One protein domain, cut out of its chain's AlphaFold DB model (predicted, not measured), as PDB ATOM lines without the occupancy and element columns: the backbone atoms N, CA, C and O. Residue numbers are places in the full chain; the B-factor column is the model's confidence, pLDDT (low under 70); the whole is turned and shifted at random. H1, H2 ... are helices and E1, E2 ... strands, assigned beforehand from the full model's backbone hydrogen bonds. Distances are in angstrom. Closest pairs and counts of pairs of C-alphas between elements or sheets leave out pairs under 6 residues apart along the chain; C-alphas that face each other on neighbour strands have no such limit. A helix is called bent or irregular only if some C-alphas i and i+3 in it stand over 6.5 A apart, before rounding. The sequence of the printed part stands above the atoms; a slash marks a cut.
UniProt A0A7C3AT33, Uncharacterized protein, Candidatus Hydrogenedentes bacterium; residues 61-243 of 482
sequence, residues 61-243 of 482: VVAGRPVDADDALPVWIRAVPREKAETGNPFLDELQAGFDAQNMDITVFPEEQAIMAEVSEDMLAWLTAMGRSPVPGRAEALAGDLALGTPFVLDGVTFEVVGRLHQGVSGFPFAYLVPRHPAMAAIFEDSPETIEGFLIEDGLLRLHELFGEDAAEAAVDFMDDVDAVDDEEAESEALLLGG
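AT A GLANCE: This is residues 61 to 243 of the 482 residues of an uncharacterized protein of Candidatus Hydrogenedentes bacterium (UniProt A0A7C3AT33). A strongly twisted sheet of ten strands makes the body, and its part from E2 through E3, E8, E5 and E7 to E6 rolls over on itself without closing. H2 covers E8, H3 and H4 form a corner beside E1 and E10 at one end, and H1 lies far out on a long excursion of the chain between E2 and E3. The printed part has 183 residues, with four named helices and ten named strands that follow one another along the chain as E1, E2, H1, E3, H2, E4, E5, E6, E7, E8, E9, H3, H4 and E10; the strands pair in one branched, mixed sheet, E3 with E8 and E5 with E7 parallel and the other neighbour pairs antiparallel. The class is mixed, helices and strands, though under half of the residues, 87, are in named elements. The whole is compact, with a radius of gyration of the C-alphas of 16.7 A and spans of 46 by 39 by 31 A.

HOW THE PARTS SIT: E7, residues 157 to 165, has three neighbours and bends by 62 degrees at residue 162. On one side of it lie E6, residues 152 to 154, beside residues 157 to 159, and E4, residues 128 to 131, beside residues 163 to 165; E5, residues 140 to 143, is on the other side. E6 and E7 are an antiparallel hairpin, with N 157 and O 154 at 2.8 A. E4 is antiparallel to E7, with N 129 and O 164 at 2.8 A, while E5 is parallel to it, with N 165 and O 143 at 2.8 A. E8, residues 175 to 179, is antiparallel to E5, with N 177 and O 142 at 2.8 A, and parallel to E3, residues 113 to 117, with N 176 and O 113 at 2.7 A. E2, residues 73 to 79, is antiparallel to E3, with N 114 and O 78 at 2.8 A, and to E9, residues 195 to 200, with N 73 and O 199 at 2.8 A. E1, residues 61 to 63, is antiparallel to E9, with N 62 and O 198 at 2.8 A, and to E10, residues 239 to 242, with N 61 and O 241 at 2.8 A. E2 and E6 are only just apart, with closest C-alphas 8.3 A apart. H2, residues 121 to 127, is on the sheet at a height of 9.6 A, over E8 and along the strands, at 8 degrees to E8 on the local plane; it is only just not over E7 too, on which 2 of its C-alphas fall. H3, residues 203 to 211, and H4, residues 213 to 222, touch at a steep tilt of 49 degrees, opposite ways, their closest C-alphas, those of His 208 and Ala 216, being 5.0 A apart. H3 only grazes the sheet with residues 203 to 210. H4 is only just on the sheet, with 5 pairs of C-alphas within 10 A, and only grazes it with residues 219 to 222. H1, residues 90 to 100, is not on the sheet and touches no helix. In H1, H2 and H4 every O i to N i+4 pair is within hydrogen-bond range; in H3 it is 3 of 5.

IN THESE COORDINATES: E1 begins at C-alpha 61, (130.022, 122.607, 154.657), and E10 ends at C-alpha 242, (130.222, 117.978, 158.735). From first to last C-alpha, E7 measures 21.9 A, E2 19.2 A, E9 16.0 A, H1 15.1 A and H4 14.0 A. H1 begins at C-alpha 90, (139.939, 124.202, 183.825). H3, 10.3 A long, is irregular: C-alphas 205 and 208 are 8.1 A apart.

THE WHOLE: The C-alphas farthest apart, those of Asp 70 and Ala 101, are 49.3 A apart. The printed part has no cut. The long links are H1 to E3, E8 to E9 and H4 to E10; in the last, residues 230 to 235 stand free. The mean pLDDT of the printed part is 81.7, with residues 83 to 88 and 213 to 238 under 70.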
ATOM      1  N   VAL A  61     129.362 121.408 155.165       90.94
ATOM      2  CA  VAL A  61     130.022 122.607 154.657       90.94
ATOM      3  C   VAL A  61     131.247 122.171 153.869       90.94
ATOM      4  O   VAL A  61     132.082 121.427 154.374       90.94
ATOM      5  N   VAL A  62     131.349 122.647 152.636       90.31
ATOM      6  CA  VAL A  62     132.448 122.377 151.712       90.31
ATOM      7  C   VAL A  62     133.174 123.691 151.469       90.31
ATOM      8  O   VAL A  62     132.628 124.583 150.822       90.31
ATOM      9  N   ALA A  63     134.382 123.841 152.006       88.44
ATOM     10  CA  ALA A  63     135.179 125.054 151.870       88.44
ATOM     11  C   ALA A  63     136.251 124.916 150.784       88.44
ATOM     12  O   ALA A  63     136.787 123.836 150.546       88.44
ATOM     13  N   GLY A  64     136.575 126.027 150.123       84.94
ATOM     14  CA  GLY A  64     137.662 126.112 149.147       84.94
ATOM     15  C   GLY A  64     137.350 125.502 147.779       84.94
ATOM     16  O   GLY A  64     138.172 125.603 146.870       84.94
ATOM     17  N   ARG A  65     136.164 124.911 147.588       80.94
ATOM     18  CA  ARG A  65     135.767 124.274 146.328       80.94
ATOM     19  C   ARG A  65     134.326 124.618 145.943       80.94
ATOM     20  O   ARG A  65     133.436 124.528 146.788       80.94
ATOM     21  N   PRO A  66     134.061 124.962 144.667       79.31
ATOM     22  CA  PRO A  66     132.698 125.102 144.183       79.31
ATOM     23  C   PRO A  66     131.984 123.753 144.146       79.31
ATOM     24  O   PRO A  66     132.550 122.754 143.695       79.31
ATOM     25  N   VAL A  67     130.724 123.751 144.574       81.31
ATOM     26  CA  VAL A  67     129.841 122.590 144.475       81.31
ATOM     27  C   VAL A  67     128.703 122.916 143.518       81.31
ATOM     28  O   VAL A  67     128.068 123.962 143.636       81.31
ATOM     29  N   ASP A  68     128.464 122.032 142.553       78.56
ATOM     30  CA  ASP A  68     127.379 122.175 141.580       78.56
ATOM     31  C   ASP A  68     126.093 121.565 142.154       78.56
ATOM     32  O   ASP A  68     125.751 120.415 141.883       78.56
ATOM     33  N   ALA A  69     125.428 122.312 143.036       82.62
ATOM     34  CA  ALA A  69     124.155 121.919 143.629       82.62
ATOM     35  C   ALA A  69     123.217 123.132 143.748       82.62
ATOM     36  O   ALA A  69     123.575 124.158 144.324       82.62
ATOM     37  N   ASP A  70     122.004 123.007 143.202       83.88
ATOM     38  CA  ASP A  70     121.009 124.093 143.132       83.88
ATOM     39  C   ASP A  70     120.550 124.599 144.516       83.88
ATOM     40  O   ASP A  70     120.075 125.727 144.649       83.88
ATOM     41  N   ASP A  71     120.664 123.756 145.540       87.75
ATOM     42  CA  ASP A  71     120.305 124.004 146.938       87.75
ATOM     43  C   ASP A  71     121.497 124.431 147.811       87.75
ATOM     44  O   ASP A  71     121.338 124.631 149.015       87.75
ATOM     45  N   ALA A  72     122.687 124.582 147.227       90.62
ATOM     46  CA  ALA A  72     123.885 124.963 147.956       90.62
ATOM     47  C   ALA A  72     123.830 126.436 148.394       90.62
ATOM     48  O   ALA A  72     123.713 127.354 147.578       90.62
ATOM     49  N   LEU A  73     123.958 126.674 149.697       92.25
ATOM     50  CA  LEU A  73     123.998 128.014 150.273       92.25
ATOM     51  C   LEU A  73     125.445 128.512 150.303       92.25
ATOM     52  O   LEU A  73     126.290 127.838 150.891       92.25
ATOM     53  N   PRO A  74     125.768 129.681 149.726       93.31
ATOM     54  CA  PRO A  74     127.121 130.214 149.803       93.31
ATOM     55  C   PRO A  74     127.474 130.549 151.254       93.31
ATOM     56  O   PRO A  74     126.658 131.124 151.988       93.31
ATOM     57  N   VAL A  75     128.698 130.205 151.650       94.81
ATOM     58  CA  VAL A  75     129.232 130.506 152.978       94.81
ATOM     59  C   VAL A  75     130.610 131.150 152.924       94.81
ATOM     60  O   VAL A  75     131.388 130.925 152.000       94.81
ATOM     61  N   TRP A  76     130.912 131.922 153.965       95.88
ATOM     62  CA  TRP A  76     132.213 132.544 154.196       95.88
ATOM     63  C   TRP A  76     132.723 132.120 155.562       95.88
ATOM     64  O   TRP A  76     132.067 132.369 156.577       95.88
ATOM     65  N   ILE A  77     133.880 131.477 155.578       95.00
ATOM     66  CA  ILE A  77     134.442 130.830 156.757       95.00
ATOM     67  C   ILE A  77     135.670 131.612 157.206       95.00
ATOM     68  O   ILE A  77     136.548 131.926 156.406       95.00
ATOM     69  N   ARG A  78     135.720 131.927 158.499       93.88
ATOM     70  CA  ARG A  78     136.847 132.583 159.167       93.88
ATOM     71  C   ARG A  78     137.253 131.754 160.377       93.88
ATOM     72  O   ARG A  78     136.391 131.401 161.183       93.88
ATOM     73  N   ALA A  79     138.546 131.506 160.548       91.44
ATOM     74  CA  ALA A  79     139.073 131.022 161.819       91.44
ATOM     75  C   ALA A  79     138.777 132.040 162.932       91.44
ATOM     76  O   ALA A  79     138.879 133.253 162.722       91.44
ATOM     77  N   VAL A  80     138.384 131.562 164.111       89.81
ATOM     78  CA  VAL A  80     138.145 132.401 165.287       89.81
ATOM     79  C   VAL A  80     139.392 132.359 166.166       89.81
ATOM     80  O   VAL A  80     139.617 131.370 166.868       89.81
ATOM     81  N   PRO A  81     140.199 133.435 166.192       83.75
ATOM     82  CA  PRO A  81     141.394 133.459 167.012       83.75
ATOM     83  C   PRO A  81     140.999 133.474 168.491       83.75
ATOM     84  O   PRO A  81     140.361 134.409 168.986       83.75
ATOM     85  N   ARG A  82     141.406 132.435 169.219       76.12
ATOM     86  CA  ARG A  82     141.330 132.375 170.680       76.12
ATOM     87  C   ARG A  82     142.742 132.492 171.248       76.12
ATOM     88  O   ARG A  82     143.660 131.814 170.789       76.12
ATOM     89  N   GLU A  83     142.932 133.337 172.263       64.50
ATOM     90  CA  GLU A  83     144.135 133.218 173.092       64.50
ATOM     91  C   GLU A  83     144.109 131.817 173.730       64.50
ATOM     92  O   GLU A  83     143.088 131.416 174.285       64.50
ATOM     93  N   LYS A  84     145.209 131.064 173.579       58.06
ATOM     94  CA  LYS A  84     145.334 129.591 173.697       58.06
ATOM     95  C   LYS A  84     144.897 128.925 175.027       58.06
ATOM     96  O   LYS A  84     145.195 127.757 175.232       58.06
ATOM     97  N   ALA A  85     144.207 129.604 175.943       51.28
ATOM     98  CA  ALA A  85     144.011 129.127 177.316       51.28
ATOM     99  C   ALA A  85     142.584 129.219 177.879       51.28
ATOM    100  O   ALA A  85     142.410 128.959 179.066       51.28
ATOM    101  N   GLU A  86     141.569 129.588 177.094       62.78
ATOM    102  CA  GLU A  86     140.192 129.640 177.606       62.78
ATOM    103  C   GLU A  86     139.280 128.664 176.866       62.78
ATOM    104  O   GLU A  86     138.370 129.052 176.140       62.78
ATOM    105  N   THR A  87     139.473 127.367 177.104       67.44
ATOM    106  CA  THR A  87     138.525 126.324 176.666       67.44
ATOM    107  C   THR A  87     137.221 126.333 177.481       67.44
ATOM    108  O   THR A  87     136.335 125.498 177.287       67.44
ATOM    109  N   GLY A  88     137.115 127.231 178.470       68.50
ATOM    110  CA  GLY A  88     136.021 127.273 179.440       68.50
ATOM    111  C   GLY A  88     136.009 126.079 180.404       68.50
ATOM    112  O   GLY A  88     135.081 125.957 181.209       68.50
ATOM    113  N   ASN A  89     137.018 125.202 180.341       74.38
ATOM    114  CA  ASN A  89     137.143 124.010 181.161       74.38
ATOM    115  C   ASN A  89     138.542 123.952 181.802       74.38
ATOM    116  O   ASN A  89     139.503 123.596 181.119       74.38
ATOM    117  N   PRO A  90     138.651 124.166 183.129       79.00
ATOM    118  CA  PRO A  90     139.939 124.202 183.825       79.00
ATOM    119  C   PRO A  90     140.817 122.967 183.604       79.00
ATOM    120  O   PRO A  90     142.038 123.068 183.646       79.00
ATOM    121  N   PHE A  91     140.207 121.799 183.380       78.62
ATOM    122  CA  PHE A  91     140.950 120.573 183.104       78.62
ATOM    123  C   PHE A  91     141.588 120.579 181.710       78.62
ATOM    124  O   PHE A  91     142.725 120.144 181.559       78.62
ATOM    125  N   LEU A  92     140.872 121.067 180.692       78.69
ATOM    126  CA  LEU A  92     141.416 121.181 179.337       78.69
ATOM    127  C   LEU A  92     142.480 122.272 179.273       78.69
ATOM    128  O   LEU A  92     143.495 122.074 178.618       78.69
ATOM    129  N   ASP A  93     142.277 123.370 180.000       80.38
ATOM    130  CA  ASP A  93     143.260 124.449 180.103       80.38
ATOM    131  C   ASP A  93     144.557 123.941 180.761       80.38
ATOM    132  O   ASP A  93     145.655 124.221 180.282       80.38
ATOM    133  N   GLU A  94     144.455 123.131 181.825       82.25
ATOM    134  CA  GLU A  94     145.613 122.485 182.462       82.25
ATOM    135  C   GLU A  94     146.296 121.476 181.525       82.25
ATOM    136  O   GLU A  94     147.527 121.415 181.471       82.25
ATOM    137  N   LEU A  95     145.516 120.708 180.759       80.88
ATOM    138  CA  LEU A  95     146.043 119.755 179.787       80.88
ATOM    139  C   LEU A  95     146.791 120.465 178.646       80.88
ATOM    140  O   LEU A  95     147.918 120.075 178.335       80.88
ATOM    141  N   GLN A  96     146.209 121.527 178.079       82.12
ATOM    142  CA  GLN A  96     146.839 122.357 177.049       82.12
ATOM    143  C   GLN A  96     148.138 122.972 177.573       82.12
ATOM    144  O   GLN A  96     149.186 122.819 176.952       82.12
ATOM    145  N   ALA A  97     148.109 123.564 178.771       81.69
ATOM    146  CA  ALA A  97     149.302 124.117 179.404       81.69
ATOM    147  C   ALA A  97     150.401 123.055 179.613       81.69
ATOM    148  O   ALA A  97     151.592 123.359 179.521       81.69
ATOM    149  N   GLY A  98     150.018 121.803 179.883       82.38
ATOM    150  CA  GLY A  98     150.936 120.672 179.991       82.38
ATOM    151  C   GLY A  98     151.612 120.285 178.671       82.38
ATOM    152  O   GLY A  98     152.794 119.919 178.691       82.38
ATOM    153  N   PHE A  99     150.901 120.372 177.543       81.25
ATOM    154  CA  PHE A  99     151.465 120.163 176.203       81.25
ATOM    155  C   PHE A  99     152.359 121.327 175.777       81.25
ATOM    156  O   PHE A  99     153.503 121.101 175.372       81.25
ATOM    157  N   ASP A 100     151.902 122.559 175.993       80.94
ATOM    158  CA  ASP A 100     152.661 123.777 175.704       80.94
ATOM    159  C   ASP A 100     153.986 123.803 176.484       80.94
ATOM    160  O   ASP A 100     155.046 124.079 175.925       80.94
ATOM    161  N   ALA A 101     153.963 123.436 177.772       85.50
ATOM    162  CA  ALA A 101     155.163 123.361 178.610       85.50
ATOM    163  C   ALA A 101     156.195 122.337 178.106       85.50
ATOM    164  O   ALA A 101     157.383 122.441 178.425       85.50
ATOM    165  N   GLN A 102     155.753 121.346 177.330       84.25
ATOM    166  CA  GLN A 102     156.603 120.339 176.698       84.25
ATOM    167  C   GLN A 102     156.970 120.686 175.247       84.25
ATOM    168  O   GLN A 102     157.699 119.918 174.622       84.25
ATOM    169  N   ASN A 103     156.537 121.846 174.733       80.50
ATOM    170  CA  ASN A 103     156.637 122.240 173.322       80.50
ATOM    171  C   ASN A 103     156.059 121.174 172.376       80.50
ATOM    172  O   ASN A 103     156.640 120.892 171.328       80.50
ATOM    173  N   MET A 104     154.958 120.538 172.779       72.50
ATOM    174  CA  MET A 104     154.209 119.638 171.910       72.50
ATOM    175  C   MET A 104     153.199 120.461 171.118       72.50
ATOM    176  O   MET A 104     152.439 121.222 171.712       72.50
ATOM    177  N   ASP A 105     153.186 120.298 169.799       75.25
ATOM    178  CA  ASP A 105     152.235 120.979 168.918       75.25
ATOM    179  C   ASP A 105     150.903 120.216 168.890       75.25
ATOM    180  O   ASP A 105     150.579 119.499 167.950       75.25
ATOM    181  N   ILE A 106     150.194 120.245 170.022       70.81
ATOM    182  CA  ILE A 106     148.914 119.556 170.213       70.81
ATOM    183  C   ILE A 106     147.903 120.574 170.723       70.81
ATOM    184  O   ILE A 106     148.064 121.124 171.816       70.81
ATOM    185  N   THR A 107     146.822 120.769 169.969       73.31
ATOM    186  CA  THR A 107     145.718 121.649 170.361       73.31
ATOM    187  C   THR A 107     144.555 120.819 170.915       73.31
ATOM    188  O   THR A 107     143.876 120.092 170.194       73.31
ATOM    189  N   VAL A 108     144.298 120.927 172.220       74.12
ATOM    190  CA  VAL A 108     143.271 120.152 172.947       74.12
ATOM    191  C   VAL A 108     141.853 120.541 172.530       74.12
ATOM    192  O   VAL A 108     140.956 119.702 172.519       74.12
ATOM    193  N   PHE A 109     141.631 121.804 172.189       77.69
ATOM    194  CA  PHE A 109     140.337 122.296 171.728       77.69
ATOM    195  C   PHE A 109     140.385 122.484 170.203       77.69
ATOM    196  O   PHE A 109     141.362 123.052 169.719       77.69
ATOM    197  N   PRO A 110     139.410 121.977 169.427       77.62
ATOM    198  CA  PRO A 110     139.314 122.266 167.994       77.62
ATOM    199  C   PRO A 110     139.339 123.758 167.705       77.62
ATOM    200  O   PRO A 110     138.768 124.540 168.465       77.62
ATOM    201  N   GLU A 111     140.014 124.148 166.625       83.06
ATOM    202  CA  GLU A 111     139.965 125.534 166.182       83.06
ATOM    203  C   GLU A 111     138.516 125.889 165.844       83.06
ATOM    204  O   GLU A 111     137.834 125.195 165.087       83.06
ATOM    205  N   GLU A 112     138.013 126.944 166.477       89.62
ATOM    206  CA  GLU A 112     136.648 127.380 166.239       89.62
ATOM    207  C   GLU A 112     136.575 128.191 164.952       89.62
ATOM    208  O   GLU A 112     137.479 128.959 164.625       89.62
ATOM    209  N   GLN A 113     135.456 128.082 164.245       93.12
ATOM    210  CA  GLN A 113     135.253 128.797 162.989       93.12
ATOM    211  C   GLN A 113     133.972 129.615 163.038       93.12
ATOM    212  O   GLN A 113     132.963 129.176 163.580       93.12
ATOM    213  N   ALA A 114     133.988 130.808 162.459       95.88
ATOM    214  CA  ALA A 114     132.798 131.598 162.206       95.88
ATOM    215  C   ALA A 114     132.388 131.396 160.750       95.88
ATOM    216  O   ALA A 114     133.156 131.687 159.835       95.88
ATOM    217  N   ILE A 115     131.171 130.904 160.550       96.38
ATOM    218  CA  ILE A 115     130.605 130.599 159.242       96.38
ATOM    219  C   ILE A 115     129.453 131.568 159.007       96.38
ATOM    220  O   ILE A 115     128.403 131.492 159.657       96.38
ATOM    221  N   MET A 116     129.654 132.503 158.082       96.88
ATOM    222  CA  MET A 116     128.593 133.380 157.612       96.88
ATOM    223  C   MET A 116     127.810 132.683 156.504       96.88
ATOM    224  O   MET A 116     128.408 132.248 155.527       96.88
ATOM    225  N   ALA A 117     126.486 132.597 156.634       94.88
ATOM    226  CA  ALA A 117     125.627 131.897 155.677       94.88
ATOM    227  C   ALA A 117     124.318 132.655 155.419       94.88
ATOM    228  O   ALA A 117     123.813 133.386 156.280       94.88
ATOM    229  N   GLU A 118     123.745 132.476 154.231       92.06
ATOM    230  CA  GLU A 118     122.444 133.047 153.876       92.06
ATOM    231  C   GLU A 118     121.302 132.202 154.460       92.06
ATOM    232  O   GLU A 118     120.864 131.219 153.873       92.06
ATOM    233  N   VAL A 119     120.836 132.584 155.652       92.44
ATOM    234  CA  VAL A 119     119.833 131.833 156.423       92.44
ATOM    235  C   VAL A 119     118.621 132.714 156.709       92.44
ATOM    236  O   VAL A 119     118.762 133.847 157.172       92.44
ATOM    237  N   SER A 120     117.416 132.202 156.445       92.75
ATOM    238  CA  SER A 120     116.167 132.923 156.721       92.75
ATOM    239  C   SER A 120     115.896 133.056 158.226       92.75
ATOM    240  O   SER A 120     116.376 132.256 159.028       92.75
ATOM    241  N   GLU A 121     115.088 134.044 158.627       93.25
ATOM    242  CA  GLU A 121     114.709 134.226 160.041       93.25
ATOM    243  C   GLU A 121     113.983 132.995 160.612       93.25
ATOM    244  O   GLU A 121     114.262 132.588 161.740       93.25
ATOM    245  N   ASP A 122     113.110 132.363 159.820       94.44
ATOM    246  CA  ASP A 122     112.395 131.144 160.213       94.44
ATOM    247  C   ASP A 122     113.363 129.966 160.420       94.44
ATOM    248  O   ASP A 122     113.248 129.231 161.402       94.44
ATOM    249  N   MET A 123     114.358 129.816 159.538       93.81
ATOM    250  CA  MET A 123     115.394 128.787 159.660       93.81
ATOM    251  C   MET A 123     116.302 129.046 160.871       93.81
ATOM    252  O   MET A 123     116.567 128.132 161.645       93.81
ATOM    253  N   LEU A 124     116.710 130.297 161.115       95.00
ATOM    254  CA  LEU A 124     117.462 130.666 162.320       95.00
ATOM    255  C   LEU A 124     116.679 130.358 163.599       95.00
ATOM    256  O   LEU A 124     117.264 129.911 164.587       95.00
ATOM    257  N   ALA A 125     115.367 130.603 163.609       94.81
ATOM    258  CA  ALA A 125     114.511 130.254 164.736       94.81
ATOM    259  C   ALA A 125     114.428 128.732 164.932       94.81
ATOM    260  O   ALA A 125     114.476 128.274 166.071       94.81
ATOM    261  N   TRP A 126     114.356 127.956 163.847       94.44
ATOM    262  CA  TRP A 126     114.327 126.492 163.900       94.44
ATOM    263  C   TRP A 126     115.663 125.875 164.342       94.44
ATOM    264  O   TRP A 126     115.668 124.903 165.091       94.44
ATOM    265  N   LEU A 127     116.793 126.465 163.945       95.38
ATOM    266  CA  LEU A 127     118.141 126.038 164.332       95.38
ATOM    267  C   LEU A 127     118.495 126.361 165.793       95.38
ATOM    268  O   LEU A 127     119.363 125.707 166.376       95.38
ATOM    269  N   THR A 128     117.852 127.367 166.390       96.50
ATOM    270  CA  THR A 128     118.171 127.842 167.745       96.50
ATOM    271  C   THR A 128     117.578 126.920 168.815       96.50
ATOM    272  O   THR A 128     116.380 126.943 169.083       96.50
ATOM    273  N   ALA A 129     118.433 126.182 169.523       95.12
ATOM    274  CA  ALA A 129     118.029 125.332 170.644       95.12
ATOM    275  C   ALA A 129     117.914 126.084 171.974       95.12
ATOM    276  O   ALA A 129     117.093 125.740 172.828       95.12
ATOM    277  N   MET A 130     118.767 127.090 172.185       96.00
ATOM    278  CA  MET A 130     118.832 127.863 173.427       96.00
ATOM    279  C   MET A 130     119.161 129.330 173.140       96.00
ATOM    280  O   MET A 130     119.939 129.631 172.240       96.00
ATOM    281  N   GLY A 131     118.621 130.241 173.955       96.81
ATOM    282  CA  GLY A 131     118.859 131.679 173.827       96.81
ATOM    283  C   GLY A 131     117.892 132.317 172.839       96.81
ATOM    284  O   GLY A 131     116.688 132.072 172.907       96.81
ATOM    285  N   ARG A 132     118.408 133.164 171.951       96.56
ATOM    286  CA  ARG A 132     117.632 133.795 170.877       96.56
ATOM    287  C   ARG A 132     118.385 133.713 169.556       96.56
ATOM    288  O   ARG A 132     119.607 133.607 169.556       96.56
ATOM    289  N   SER A 133     117.662 133.865 168.452       96.62
ATOM    290  CA  SER A 133     118.276 134.027 167.138       96.62
ATOM    291  C   SER A 133     119.096 135.334 167.065       96.62
ATOM    292  O   SER A 133     118.709 136.346 167.677       96.62
ATOM    293  N   PRO A 134     120.224 135.332 166.336       96.69
ATOM    294  CA  PRO A 134     121.006 136.524 166.035       96.69
ATOM    295  C   PRO A 134     120.209 137.459 165.136       96.69
ATOM    296  O   PRO A 134     119.459 137.020 164.266       96.69
ATOM    297  N   VAL A 135     120.362 138.761 165.362       95.56
ATOM    298  CA  VAL A 135     119.746 139.785 164.516       95.56
ATOM    299  C   VAL A 135     120.650 140.019 163.300       95.56
ATOM    300  O   VAL A 135     121.785 140.467 163.494       95.56
ATOM    301  N   PRO A 136     120.174 139.784 162.060       93.50
ATOM    302  CA  PRO A 136     120.973 140.014 160.862       93.50
ATOM    303  C   PRO A 136     121.572 141.426 160.823       93.50
ATOM    304  O   PRO A 136     120.901 142.421 161.110       93.50
ATOM    305  N   GLY A 137     122.861 141.511 160.491       92.25
ATOM    306  CA  GLY A 137     123.595 142.776 160.405       92.25
ATOM    307  C   GLY A 137     124.133 143.323 161.724       92.25
ATOM    308  O   GLY A 137     124.800 144.358 161.709       92.25
ATOM    309  N   ARG A 138     123.884 142.651 162.851       96.25
ATOM    310  CA  ARG A 138     124.628 142.875 164.097       96.25
ATOM    311  C   ARG A 138     125.756 141.855 164.215       96.25
ATOM    312  O   ARG A 138     125.660 140.770 163.653       96.25
ATOM    313  N   ALA A 139     126.790 142.200 164.979       97.00
ATOM    314  CA  ALA A 139     127.852 141.270 165.353       97.00
ATOM    315  C   ALA A 139     127.325 140.286 166.415       97.00
ATOM    316  O   ALA A 139     127.630 140.388 167.599       97.00
ATOM    317  N   GLU A 140     126.433 139.395 165.993       97.75
ATOM    318  CA  GLU A 140     125.788 138.381 166.821       97.75
ATOM    319  C   GLU A 140     125.883 137.022 166.120       97.75
ATOM    320  O   GLU A 140     125.705 136.941 164.905       97.75
ATOM    321  N   ALA A 141     126.126 135.956 166.882       97.75
ATOM    322  CA  ALA A 141     126.273 134.602 166.351       97.75
ATOM    323  C   ALA A 141     125.534 133.557 167.203       97.75
ATOM    324  O   ALA A 141     125.301 133.759 168.402       97.75
ATOM    325  N   LEU A 142     125.190 132.422 166.589       97.88
ATOM    326  CA  LEU A 142     124.805 131.203 167.307       97.88
ATOM    327  C   LEU A 142     126.023 130.304 167.457       97.88
ATOM    328  O   LEU A 142     126.661 129.977 166.464       97.88
ATOM    329  N   ALA A 143     126.316 129.875 168.679       96.94
ATOM    330  CA  ALA A 143     127.343 128.871 168.914       96.94
ATOM    331  C   ALA A 143     126.853 127.476 168.515       96.94
ATOM    332  O   ALA A 143     125.702 127.113 168.765       96.94
ATOM    333  N   GLY A 144     127.763 126.680 167.976       95.25
ATOM    334  CA  GLY A 144     127.666 125.233 167.893       95.25
ATOM    335  C   GLY A 144     127.413 124.546 169.229       95.25
ATOM    336  O   GLY A 144     127.490 125.168 170.287       95.25
ATOM    337  N   ASP A 145     127.137 123.244 169.220       93.00
ATOM    338  CA  ASP A 145     126.886 122.505 170.466       93.00
ATOM    339  C   ASP A 145     128.100 122.470 171.405       93.00
ATOM    340  O   ASP A 145     127.939 122.579 172.620       93.00
ATOM    341  N   LEU A 146     129.310 122.387 170.849       91.81
ATOM    342  CA  LEU A 146     130.576 122.351 171.584       91.81
ATOM    343  C   LEU A 146     131.381 123.650 171.482       91.81
ATOM    344  O   LEU A 146     132.321 123.818 172.256       91.81
ATOM    345  N   ALA A 147     130.996 124.579 170.604       92.19
ATOM    346  CA  ALA A 147     131.607 125.901 170.536       92.19
ATOM    347  C   ALA A 147     131.383 126.683 171.847       92.19
ATOM    348  O   ALA A 147     130.361 126.531 172.545       92.19
ATOM    349  N   LEU A 148     132.345 127.528 172.198       90.81
ATOM    350  CA  LEU A 148     132.320 128.328 173.411       90.81
ATOM    351  C   LEU A 148     131.128 129.290 173.411       90.81
ATOM    352  O   LEU A 148     130.694 129.831 172.401       90.81
ATOM    353  N   GLY A 149     130.554 129.502 174.595       90.88
ATOM    354  CA  GLY A 149     129.445 130.445 174.776       90.88
ATOM    355  C   GLY A 149     129.889 131.900 174.947       90.88
ATOM    356  O   GLY A 149     129.050 132.752 175.228       90.88
ATOM    357  N   THR A 150     131.192 132.175 174.885       91.62
ATOM    358  CA  THR A 150     131.774 133.492 175.156       91.62
ATOM    359  C   THR A 150     131.943 134.294 173.865       91.62
ATOM    360  O   THR A 150     132.215 133.704 172.815       91.62
ATOM    361  N   PRO A 151     131.832 135.637 173.926       94.06
ATOM    362  CA  PRO A 151     132.094 136.495 172.776       94.06
ATOM    363  C   PRO A 151     133.465 136.229 172.146       94.06
ATOM    364  O   PRO A 151     134.408 135.823 172.833       94.06
ATOM    365  N   PHE A 152     133.584 136.485 170.848       93.25
ATOM    366  CA  PHE A 152     134.837 136.369 170.098       93.25
ATOM    367  C   PHE A 152     135.087 137.617 169.249       93.25
ATOM    368  O   PHE A 152     134.204 138.463 169.116       93.25
ATOM    369  N   VAL A 153     136.298 137.772 168.712       93.19
ATOM    370  CA  VAL A 153     136.697 138.968 167.959       93.19
ATOM    371  C   VAL A 153     137.208 138.578 166.577       93.19
ATOM    372  O   VAL A 153     138.097 137.742 166.472       93.19
ATOM    373  N   LEU A 154     136.681 139.230 165.539       93.62
ATOM    374  CA  LEU A 154     137.186 139.163 164.164       93.62
ATOM    375  C   LEU A 154     137.448 140.585 163.670       93.62
ATOM    376  O   LEU A 154     136.573 141.442 163.782       93.62
ATOM    377  N   ASP A 155     138.657 140.856 163.177       91.12
ATOM    378  CA  ASP A 155     139.083 142.168 162.659       91.12
ATOM    379  C   ASP A 155     138.745 143.354 163.589       91.12
ATOM    380  O   ASP A 155     138.364 144.444 163.162       91.12
ATOM    381  N   GLY A 156     138.868 143.138 164.904       91.06
ATOM    382  CA  GLY A 156     138.565 144.140 165.933       91.06
ATOM    383  C   GLY A 156     137.075 144.331 166.244       91.06
ATOM    384  O   GLY A 156     136.736 145.171 167.080       91.06
ATOM    385  N   VAL A 157     136.182 143.557 165.622       94.69
ATOM    386  CA  VAL A 157     134.742 143.536 165.905       94.69
ATOM    387  C   VAL A 157     134.421 142.385 166.847       94.69
ATOM    388  O   VAL A 157     134.694 141.226 166.548       94.69
ATOM    389  N   THR A 158     133.821 142.705 167.991       96.12
ATOM    390  CA  THR A 158     133.349 141.703 168.951       96.12
ATOM    391  C   THR A 158     131.992 141.155 168.527       96.12
ATOM    392  O   THR A 158     131.025 141.909 168.425       96.12
ATOM    393  N   PHE A 159     131.928 139.844 168.314       97.06
ATOM    394  CA  PHE A 159     130.704 139.092 168.084       97.06
ATOM    395  C   PHE A 159     130.163 138.556 169.405       97.06
ATOM    396  O   PHE A 159     130.842 137.825 170.126       97.06
ATOM    397  N   GLU A 160     128.918 138.905 169.707       97.94
ATOM    398  CA  GLU A 160     128.190 138.380 170.856       97.94
ATOM    399  C   GLU A 160     127.575 137.017 170.517       97.94
ATOM    400  O   GLU A 160     126.845 136.872 169.532       97.94
ATOM    401  N   VAL A 161     127.815 136.015 171.360       97.19
ATOM    402  CA  VAL A 161     127.169 134.703 171.238       97.19
ATOM    403  C   VAL A 161     125.810 134.766 171.934       97.19
ATOM    404  O   VAL A 161     125.717 134.788 173.160       97.19
ATOM    405  N   VAL A 162     124.731 134.834 171.151       97.94
ATOM    406  CA  VAL A 162     123.377 135.142 171.662       97.94
ATOM    407  C   VAL A 162     122.487 133.912 171.856       97.94
ATOM    408  O   VAL A 162     121.402 134.001 172.444       97.94
ATOM    409  N   GLY A 163     122.946 132.759 171.379       97.31
ATOM    410  CA  GLY A 163     122.237 131.492 171.461       97.31
ATOM    411  C   GLY A 163     123.114 130.311 171.064       97.31
ATOM    412  O   GLY A 163     124.300 130.472 170.773       97.31
ATOM    413  N   ARG A 164     122.516 129.118 171.069       97.44
ATOM    414  CA  ARG A 164     123.171 127.854 170.715       97.44
ATOM    415  C   ARG A 164     122.323 127.062 169.728       97.44
ATOM    416  O   ARG A 164     121.098 127.023 169.867       97.44
ATOM    417  N   LEU A 165     122.986 126.432 168.766       96.81
ATOM    418  CA  LEU A 165     122.395 125.516 167.798       96.81
ATOM    419  C   LEU A 165     121.923 124.220 168.474       96.81
ATOM    420  O   LEU A 165     122.383 123.857 169.559       96.81
ATOM    421  N   HIS A 166     120.991 123.510 167.838       94.56
ATOM    422  CA  HIS A 166     120.656 122.146 168.246       94.56
ATOM    423  C   HIS A 166     121.882 121.232 168.141       94.56
ATOM    424  O   HIS A 166     122.605 121.262 167.154       94.56
ATOM    425  N   GLN A 167     122.064 120.343 169.122       91.69
ATOM    426  CA  GLN A 167     123.132 119.328 169.119       91.69
ATOM    427  C   GLN A 167     123.126 118.399 167.891       91.69
ATOM    428  O   GLN A 167     124.130 117.758 167.595       91.69
ATOM    429  N   GLY A 168     121.978 118.308 167.213       90.19
ATOM    430  CA  GLY A 168     121.800 117.533 165.995       90.19
ATOM    431  C   GLY A 168     122.231 118.258 164.722       90.19
ATOM    432  O   GLY A 168     122.186 117.628 163.683       90.19
ATOM    433  N   VAL A 169     122.616 119.537 164.779       92.69
ATOM    434  CA  VAL A 169     123.074 120.293 163.602       92.69
ATOM    435  C   VAL A 169     124.491 119.838 163.249       92.69
ATOM    436  O   VAL A 169     125.442 120.124 163.981       92.69
ATOM    437  N   SER A 170     124.624 119.117 162.137       90.88
ATOM    438  CA  SER A 170     125.918 118.673 161.606       90.88
ATOM    439  C   SER A 170     126.707 119.857 161.035       90.88
ATOM    440  O   SER A 170     126.127 120.857 160.622       90.88
ATOM    441  N   GLY A 171     128.039 119.770 161.048       85.56
ATOM    442  CA  GLY A 171     128.942 120.795 160.494       85.56
ATOM    443  C   GLY A 171     129.192 121.997 161.402       85.56
ATOM    444  O   GLY A 171     130.115 122.767 161.165       85.56
ATOM    445  N   PHE A 172     128.438 122.114 162.498       92.25
ATOM    446  CA  PHE A 172     128.608 123.177 163.483       92.25
ATOM    447  C   PHE A 172     128.917 122.702 164.917       92.25
ATOM    448  O   PHE A 172     128.573 123.432 165.839       92.25
ATOM    449  N   PRO A 173     129.544 121.542 165.215       90.44
ATOM    450  CA  PRO A 173     129.852 121.212 166.609       90.44
ATOM    451  C   PRO A 173     130.781 122.259 167.248       90.44
ATOM    452  O   PRO A 173     130.500 122.701 168.359       90.44
ATOM    453  N   PHE A 174     131.805 122.728 166.527       91.19
ATOM    454  CA  PHE A 174     132.801 123.705 167.001       91.19
ATOM    455  C   PHE A 174     132.758 125.047 166.246       91.19
ATOM    456  O   PHE A 174     133.679 125.850 166.357       91.19
ATOM    457  N   ALA A 175     131.694 125.309 165.482       94.12
ATOM    458  CA  ALA A 175     131.571 126.515 164.665       94.12
ATOM    459  C   ALA A 175     130.455 127.449 165.152       94.12
ATOM    460  O   ALA A 175     129.531 127.041 165.855       94.12
ATOM    461  N   TYR A 176     130.527 128.710 164.740       96.69
ATOM    462  CA  TYR A 176     129.526 129.739 164.966       96.69
ATOM    463  C   TYR A 176     128.776 130.032 163.670       96.69
ATOM    464  O   TYR A 176     129.398 130.264 162.637       96.69
ATOM    465  N   LEU A 177     127.449 130.098 163.731       97.44
ATOM    466  CA  LEU A 177     126.621 130.541 162.612       97.44
ATOM    467  C   LEU A 177     126.367 132.049 162.706       97.44
ATOM    468  O   LEU A 177     125.778 132.530 163.682       97.44
ATOM    469  N   VAL A 178     126.766 132.782 161.665       97.44
ATOM    470  CA  VAL A 178     126.531 134.223 161.504       97.44
ATOM    471  C   VAL A 178     125.573 134.450 160.325       97.44
ATOM    472  O   VAL A 178     125.862 134.019 159.210       97.44
ATOM    473  N   PRO A 179     124.425 135.130 160.505       96.12
ATOM    474  CA  PRO A 179     123.543 135.436 159.383       96.12
ATOM    475  C   PRO A 179     124.209 136.405 158.409       96.12
ATOM    476  O   PRO A 179     124.674 137.479 158.809       96.12
ATOM    477  N   ARG A 180     124.197 136.067 157.118       95.31
ATOM    478  CA  ARG A 180     124.692 136.953 156.066       95.31
ATOM    479  C   ARG A 180     123.935 138.278 156.083       95.31
ATOM    480  O   ARG A 180     122.705 138.323 156.099       95.31
ATOM    481  N   HIS A 181     124.679 139.377 156.034       95.25
ATOM    482  CA  HIS A 181     124.117 140.712 155.887       95.25
ATOM    483  C   HIS A 181     125.163 141.659 155.275       95.25
ATOM    484  O   HIS A 181     126.326 141.580 155.670       95.25
ATOM    485  N   PRO A 182     124.784 142.625 154.412       93.44
ATOM    486  CA  PRO A 182     125.738 143.544 153.777       93.44
ATOM    487  C   PRO A 182     126.644 144.309 154.752       93.44
ATOM    488  O   PRO A 182     127.770 144.658 154.425       93.44
ATOM    489  N   ALA A 183     126.169 144.561 155.974       93.06
ATOM    490  CA  ALA A 183     126.960 145.212 157.025       93.06
ATOM    491  C   ALA A 183     128.155 144.373 157.521       93.06
ATOM    492  O   ALA A 183     129.068 144.940 158.112       93.06
ATOM    493  N   MET A 184     128.139 143.053 157.311       92.38
ATOM    494  CA  MET A 184     129.194 142.120 157.726       92.38
ATOM    495  C   MET A 184     130.172 141.786 156.587       92.38
ATOM    496  O   MET A 184     131.191 141.151 156.845       92.38
ATOM    497  N   ALA A 185     129.903 142.232 155.351       89.62
ATOM    498  CA  ALA A 185     130.710 141.901 154.172       89.62
ATOM    499  C   ALA A 185     132.193 142.274 154.345       89.62
ATOM    500  O   ALA A 185     133.064 141.469 154.046       89.62
ATOM    501  N   ALA A 186     132.478 143.424 154.963       89.88
ATOM    502  CA  ALA A 186     133.851 143.867 155.215       89.88
ATOM    503  C   ALA A 186     134.658 142.944 156.154       89.88
ATOM    504  O   ALA A 186     135.882 142.981 156.126       89.88
ATOM    505  N   ILE A 187     133.986 142.160 157.007       91.88
ATOM    506  CA  ILE A 187     134.617 141.240 157.973       91.88
ATOM    507  C   ILE A 187     134.788 139.846 157.353       91.88
ATOM    508  O   ILE A 187     135.721 139.122 157.685       91.88
ATOM    509  N   PHE A 188     133.887 139.452 156.453       93.62
ATOM    510  CA  PHE A 188     133.894 138.134 155.822       93.62
ATOM    511  C   PHE A 188     134.275 138.243 154.342       93.62
ATOM    512  O   PHE A 188     135.416 137.967 153.997       93.62
ATOM    513  N   GLU A 189     133.368 138.686 153.475       90.75
ATOM    514  CA  GLU A 189     133.548 138.699 152.011       90.75
ATOM    515  C   GLU A 189     134.830 139.429 151.545       90.75
ATOM    516  O   GLU A 189     135.512 138.952 150.645       90.75
ATOM    517  N   ASP A 190     135.193 140.554 152.170       89.50
ATOM    518  CA  ASP A 190     136.343 141.370 151.738       89.50
ATOM    519  C   ASP A 190     137.683 140.968 152.391       89.50
ATOM    520  O   ASP A 190     138.728 141.554 152.082       89.50
ATOM    521  N   SER A 191     137.675 140.014 153.328       89.62
ATOM    522  CA  SER A 191     138.871 139.646 154.089       89.62
ATOM    523  C   SER A 191     139.735 138.623 153.343       89.62
ATOM    524  O   SER A 191     139.211 137.621 152.857       89.62
ATOM    525  N   PRO A 192     141.070 138.802 153.297       88.12
ATOM    526  CA  PRO A 192     141.972 137.832 152.673       88.12
ATOM    527  C   PRO A 192     142.091 136.512 153.451       88.12
ATOM    528  O   PRO A 192     142.635 135.552 152.918       88.12
ATOM    529  N   GLU A 193     141.624 136.465 154.702       88.38
ATOM    530  CA  GLU A 193     141.626 135.260 155.547       88.38
ATOM    531  C   GLU A 193     140.355 134.414 155.375       88.38
ATOM    532  O   GLU A 193     140.203 133.380 156.024       88.38
ATOM    533  N   THR A 194     139.408 134.869 154.556       92.94
ATOM    534  CA  THR A 194     138.137 134.178 154.354       92.94
ATOM    535  C   THR A 194     138.280 133.051 153.351       92.94
ATOM    536  O   THR A 194     138.756 133.246 152.233       92.94
ATOM    537  N   ILE A 195     137.769 131.883 153.731       92.88
ATOM    538  CA  ILE A 195     137.593 130.750 152.829       92.88
ATOM    539  C   ILE A 195     136.131 130.736 152.385       92.88
ATOM    540  O   ILE A 195     135.219 130.632 153.208       92.88
ATOM    541  N   GLU A 196     135.900 130.866 151.083       93.06
ATOM    542  CA  GLU A 196     134.562 130.727 150.507       93.06
ATOM    543  C   GLU A 196     134.196 129.253 150.345       93.06
ATOM    544  O   GLU A 196     135.052 128.399 150.097       93.06
ATOM    545  N   GLY A 197     132.911 128.947 150.470       92.69
ATOM    546  CA  GLY A 197     132.421 127.585 150.365       92.69
ATOM    547  C   GLY A 197     130.917 127.508 150.187       92.69
ATOM    548  O   GLY A 197     130.242 128.504 149.920       92.69
ATOM    549  N   PHE A 198     130.397 126.302 150.376       93.38
ATOM    550  CA  PHE A 198     128.981 125.998 150.257       93.38
ATOM    551  C   PHE A 198     128.499 125.155 151.434       93.38
ATOM    552  O   PHE A 198     129.164 124.207 151.839       93.38
ATOM    553  N   LEU A 199     127.326 125.483 151.966       93.25
ATOM    554  CA  LEU A 199     126.575 124.676 152.918       93.25
ATOM    555  C   LEU A 199     125.460 123.942 152.172       93.25
ATOM    556  O   LEU A 199     124.668 124.564 151.466       93.25
ATOM    557  N   ILE A 200     125.381 122.629 152.360       92.81
ATOM    558  CA  ILE A 200     124.379 121.761 151.738       92.81
ATOM    559  C   ILE A 200     123.664 121.022 152.862       92.81
ATOM    560  O   ILE A 200     124.295 120.261 153.596       92.81
ATOM    561  N   GLU A 201     122.360 121.259 153.020       90.94
ATOM    562  CA  GLU A 201     121.591 120.813 154.196       90.94
ATOM    563  C   GLU A 201     121.552 119.287 154.359       90.94
ATOM    564  O   GLU A 201     121.606 118.792 155.484       90.94
ATOM    565  N   ASP A 202     121.522 118.562 153.239       89.50
ATOM    566  CA  ASP A 202     121.560 117.096 153.167       89.50
ATOM    567  C   ASP A 202     122.868 116.589 152.536       89.50
ATOM    568  O   ASP A 202     122.918 115.504 151.949       89.50
ATOM    569  N   GLY A 203     123.943 117.380 152.611       87.88
ATOM    570  CA  GLY A 203     125.193 117.103 151.903       87.88
ATOM    571  C   GLY A 203     125.810 115.743 152.244       87.88
ATOM    572  O   GLY A 203     126.315 115.068 151.350       87.88
ATOM    573  N   LEU A 204     125.669 115.277 153.490       84.44
ATOM    574  CA  LEU A 204     126.094 113.931 153.895       84.44
ATOM    575  C   LEU A 204     125.377 112.809 153.149       84.44
ATOM    576  O   LEU A 204     125.983 111.802 152.798       84.44
ATOM    577  N   LEU A 205     124.080 112.973 152.898       86.56
ATOM    578  CA  LEU A 205     123.278 111.973 152.191       86.56
ATOM    579  C   LEU A 205     123.575 111.973 150.686       86.56
ATOM    580  O   LEU A 205     123.259 111.006 149.994       86.56
ATOM    581  N   ARG A 206     124.183 113.052 150.186       85.94
ATOM    582  CA  ARG A 206     124.481 113.293 148.771       85.94
ATOM    583  C   ARG A 206     125.968 113.205 148.455       85.94
ATOM    584  O   ARG A 206     126.373 113.543 147.353       85.94
ATOM    585  N   LEU A 207     126.791 112.718 149.376       81.38
ATOM    586  CA  LEU A 207     128.250 112.764 149.264       81.38
ATOM    587  C   LEU A 207     128.777 112.170 147.940       81.38
ATOM    588  O   LEU A 207     129.562 112.803 147.239       81.38
ATOM    589  N   HIS A 208     128.224 111.026 147.526       79.56
ATOM    590  CA  HIS A 208     128.518 110.372 146.243       79.56
ATOM    591  C   HIS A 208     128.055 111.175 145.019       79.56
ATOM    592  O   HIS A 208     128.708 111.152 143.982       79.56
ATOM    593  N   GLU A 209     126.936 111.893 145.121       83.44
ATOM    594  CA  GLU A 209     126.443 112.776 144.058       83.44
ATOM    595  C   GLU A 209     127.339 114.015 143.918       83.44
ATOM    596  O   GLU A 209     127.640 114.435 142.804       83.44
ATOM    597  N   LEU A 210     127.784 114.576 145.048       80.00
ATOM    598  CA  LEU A 210     128.546 115.823 145.107       80.00
ATOM    599  C   LEU A 210     130.011 115.643 144.690       80.00
ATOM    600  O   LEU A 210     130.585 116.539 144.068       80.00
ATOM    601  N   PHE A 211     130.618 114.500 145.022       76.75
ATOM    602  CA  PHE A 211     132.046 114.262 144.800       76.75
ATOM    603  C   PHE A 211     132.345 113.127 143.801       76.75
ATOM    604  O   PHE A 211     133.434 113.111 143.229       76.75
ATOM    605  N   GLY A 212     131.382 112.252 143.488       72.50
ATOM    606  CA  GLY A 212     131.606 111.001 142.742       72.50
ATOM    607  C   GLY A 212     132.019 109.848 143.668       72.50
ATOM    608  O   GLY A 212     132.382 110.103 144.806       72.50
ATOM    609  N   GLU A 213     131.961 108.590 143.204       66.00
ATOM    610  CA  GLU A 213     132.255 107.397 144.033       66.00
ATOM    611  C   GLU A 213     133.646 107.472 144.691       66.00
ATOM    612  O   GLU A 213     133.734 107.518 145.914       66.00
ATOM    613  N   ASP A 214     134.709 107.632 143.895       53.41
ATOM    614  CA  ASP A 214     136.094 107.624 144.397       53.41
ATOM    615  C   ASP A 214     136.393 108.765 145.393       53.41
ATOM    616  O   ASP A 214     137.135 108.592 146.358       53.41
ATOM    617  N   ALA A 215     135.830 109.958 145.170       54.06
ATOM    618  CA  ALA A 215     136.073 111.107 146.042       54.06
ATOM    619  C   ALA A 215     135.099 111.169 147.223       54.06
ATOM    620  O   ALA A 215     135.379 111.866 148.192       54.06
ATOM    621  N   ALA A 216     133.971 110.458 147.159       54.88
ATOM    622  CA  ALA A 216     133.062 110.325 148.281       54.88
ATOM    623  C   ALA A 216     133.547 109.294 149.292       54.88
ATOM    624  O   ALA A 216     133.444 109.542 150.487       54.88
ATOM    625  N   GLU A 217     134.133 108.191 148.828       53.78
ATOM    626  CA  GLU A 217     134.861 107.263 149.695       53.78
ATOM    627  C   GLU A 217     136.029 107.982 150.382       53.78
ATOM    628  O   GLU A 217     136.098 107.992 151.610       53.78
ATOM    629  N   ALA A 218     136.845 108.722 149.620       46.41
ATOM    630  CA  ALA A 218     137.926 109.530 150.185       46.41
ATOM    631  C   ALA A 218     137.425 110.611 151.161       46.41
ATOM    632  O   ALA A 218     138.067 110.863 152.170       46.41
ATOM    633  N   ALA A 219     136.278 111.241 150.890       45.00
ATOM    634  CA  ALA A 219     135.676 112.245 151.763       45.00
ATOM    635  C   ALA A 219     135.034 111.647 153.027       45.00
ATOM    636  O   ALA A 219     135.038 112.310 154.054       45.00
ATOM    637  N   VAL A 220     134.508 110.420 152.997       49.28
ATOM    638  CA  VAL A 220     134.065 109.708 154.213       49.28
ATOM    639  C   VAL A 220     135.268 109.359 155.087       49.28
ATOM    640  O   VAL A 220     135.202 109.591 156.293       49.28
ATOM    641  N   ASP A 221     136.370 108.908 154.481       42.09
ATOM    642  CA  ASP A 221     137.643 108.686 155.179       42.09
ATOM    643  C   ASP A 221     138.215 110.003 155.750       42.09
ATOM    644  O   ASP A 221     138.706 110.027 156.875       42.09
ATOM    645  N   PHE A 222     138.072 111.121 155.023       37.03
ATOM    646  CA  PHE A 222     138.479 112.465 155.462       37.03
ATOM    647  C   PHE A 222     137.549 113.084 156.508       37.03
ATOM    648  O   PHE A 222     137.982 113.896 157.303       37.03
ATOM    649  N   MET A 223     136.258 112.752 156.537       44.09
ATOM    650  CA  MET A 223     135.323 113.289 157.539       44.09
ATOM    651  C   MET A 223     135.531 112.681 158.929       44.09
ATOM    652  O   MET A 223     134.951 113.162 159.912       44.09
ATOM    653  N   ASP A 224     136.392 111.668 159.016       41.25
ATOM    654  CA  ASP A 224     136.985 111.224 160.265       41.25
ATOM    655  C   ASP A 224     138.208 112.055 160.715       41.25
ATOM    656  O   ASP A 224     138.650 111.870 161.853       41.25
ATOM    657  N   ASP A 225     138.669 113.017 159.901       40.56
ATOM    658  CA  ASP A 225     139.911 113.786 160.055       40.56
ATOM    659  C   ASP A 225     139.697 115.306 159.836       40.56
ATOM    660  O   ASP A 225     139.344 115.770 158.755       40.56
ATOM    661  N   VAL A 226     139.897 116.135 160.867       34.84
ATOM    662  CA  VAL A 226     139.678 117.602 160.771       34.84
ATOM    663  C   VAL A 226     140.981 118.408 160.667       34.84
ATOM    664  O   VAL A 226     140.916 119.619 160.490       34.84
ATOM    665  N   ASP A 227     142.158 117.770 160.677       31.72
ATOM    666  CA  ASP A 227     143.444 118.489 160.765       31.72
ATOM    667  C   ASP A 227     144.448 118.226 159.608       31.72
ATOM    668  O   ASP A 227     145.622 118.574 159.730       31.72
ATOM    669  N   ALA A 228     144.034 117.707 158.445       30.95
ATOM    670  CA  ALA A 228     144.927 117.599 157.278       30.95
ATOM    671  C   ALA A 228     145.061 118.937 156.516       30.95
ATOM    672  O   ALA A 228     144.477 119.134 155.454       30.95
ATOM    673  N   VAL A 229     145.842 119.875 157.059       31.47
ATOM    674  CA  VAL A 229     146.365 121.029 156.306       31.47
ATOM    675  C   VAL A 229     147.806 121.291 156.736       31.47
ATOM    676  O   VAL A 229     148.050 122.190 157.532       31.47
ATOM    677  N   ASP A 230     148.766 120.507 156.236       29.27
ATOM    678  CA  ASP A 230     150.179 120.929 156.280       29.27
ATOM    679  C   ASP A 230     151.096 120.244 155.242       29.27
ATOM    680  O   ASP A 230     152.291 120.067 155.478       29.27
ATOM    681  N   ASP A 231     150.575 119.909 154.053       30.27
ATOM    682  CA  ASP A 231     151.418 119.561 152.900       30.27
ATOM    683  C   ASP A 231     151.394 120.684 151.847       30.27
ATOM    684  O   ASP A 231     150.394 120.933 151.173       30.27
ATOM    685  N   GLU A 232     152.546 121.344 151.667       31.80
ATOM    686  CA  GLU A 232     152.801 122.419 150.686       31.80
ATOM    687  C   GLU A 232     152.641 121.982 149.203       31.80
ATOM    688  O   GLU A 232     152.889 122.779 148.296       31.80
ATOM    689  N   GLU A 233     152.204 120.746 148.927       28.61
ATOM    690  CA  GLU A 233     151.953 120.214 147.575       28.61
ATOM    691  C   GLU A 233     150.492 119.773 147.313       28.61
ATOM    692  O   GLU A 233     150.208 119.247 146.235       28.61
ATOM    693  N   ALA A 234     149.538 120.035 148.217       35.25
ATOM    694  CA  ALA A 234     148.116 119.776 147.961       35.25
ATOM    695  C   ALA A 234     147.481 120.907 147.123       35.25
ATOM    696  O   ALA A 234     147.097 121.966 147.627       35.25
ATOM    697  N   GLU A 235     147.348 120.700 145.810       32.78
ATOM    698  CA  GLU A 235     146.467 121.521 144.973       32.78
ATOM    699  C   GLU A 235     145.004 121.373 145.454       32.78
ATOM    700  O   GLU A 235     144.287 120.478 145.025       32.78
ATOM    701  N   SER A 236     144.538 122.301 146.301       43.22
ATOM    702  CA  SER A 236     143.114 122.602 146.542       43.22
ATOM    703  C   SER A 236     142.234 121.420 146.994       43.22
ATOM    704  O   SER A 236     141.162 121.182 146.423       43.22
ATOM    705  N   GLU A 237     142.627 120.707 148.048       55.00
ATOM    706  CA  GLU A 237     141.708 119.781 148.719       55.00
ATOM    707  C   GLU A 237     140.643 120.571 149.498       55.00
ATOM    708  O   GLU A 237     140.929 121.555 150.178       55.00
ATOM    709  N   ALA A 238     139.373 120.209 149.301       60.19
ATOM    710  CA  ALA A 238     138.247 120.914 149.900       60.19
ATOM    711  C   ALA A 238     138.167 120.587 151.396       60.19
ATOM    712  O   ALA A 238     138.093 119.416 151.756       60.19
ATOM    713  N   LEU A 239     138.106 121.603 152.258       73.06
ATOM    714  CA  LEU A 239     137.876 121.382 153.687       73.06
ATOM    715  C   LEU A 239     136.404 121.014 153.904       73.06
ATOM    716  O   LEU A 239     135.507 121.793 153.568       73.06
ATOM    717  N   LEU A 240     136.153 119.839 154.476       78.06
ATOM    718  CA  LEU A 240     134.812 119.350 154.781       78.06
ATOM    719  C   LEU A 240     134.515 119.537 156.270       78.06
ATOM    720  O   LEU A 240     135.167 118.941 157.119       78.06
ATOM    721  N   LEU A 241     133.499 120.335 156.600       80.75
ATOM    722  CA  LEU A 241     133.000 120.468 157.971       80.75
ATOM    723  C   LEU A 241     131.606 119.853 158.030       80.75
ATOM    724  O   LEU A 241     130.659 120.342 157.415       80.75
ATOM    725  N   GLY A 242     131.456 118.756 158.760       76.19
ATOM    726  CA  GLY A 242     130.222 117.978 158.735       76.19
ATOM    727  C   GLY A 242     130.424 116.586 159.295       76.19
ATOM    728  O   GLY A 242     131.441 116.294 159.908       76.19
ATOM    729  N   GLY A 243     129.445 115.709 159.104       71.44
ATOM    730  CA  GLY A 243     129.606 114.273 159.377       71.44
ATOM    731  C   GLY A 243     129.276 113.832 160.777       71.44
ATOM    732  O   GLY A 243     128.786 112.724 160.977       71.44
TER     733      GLY A 243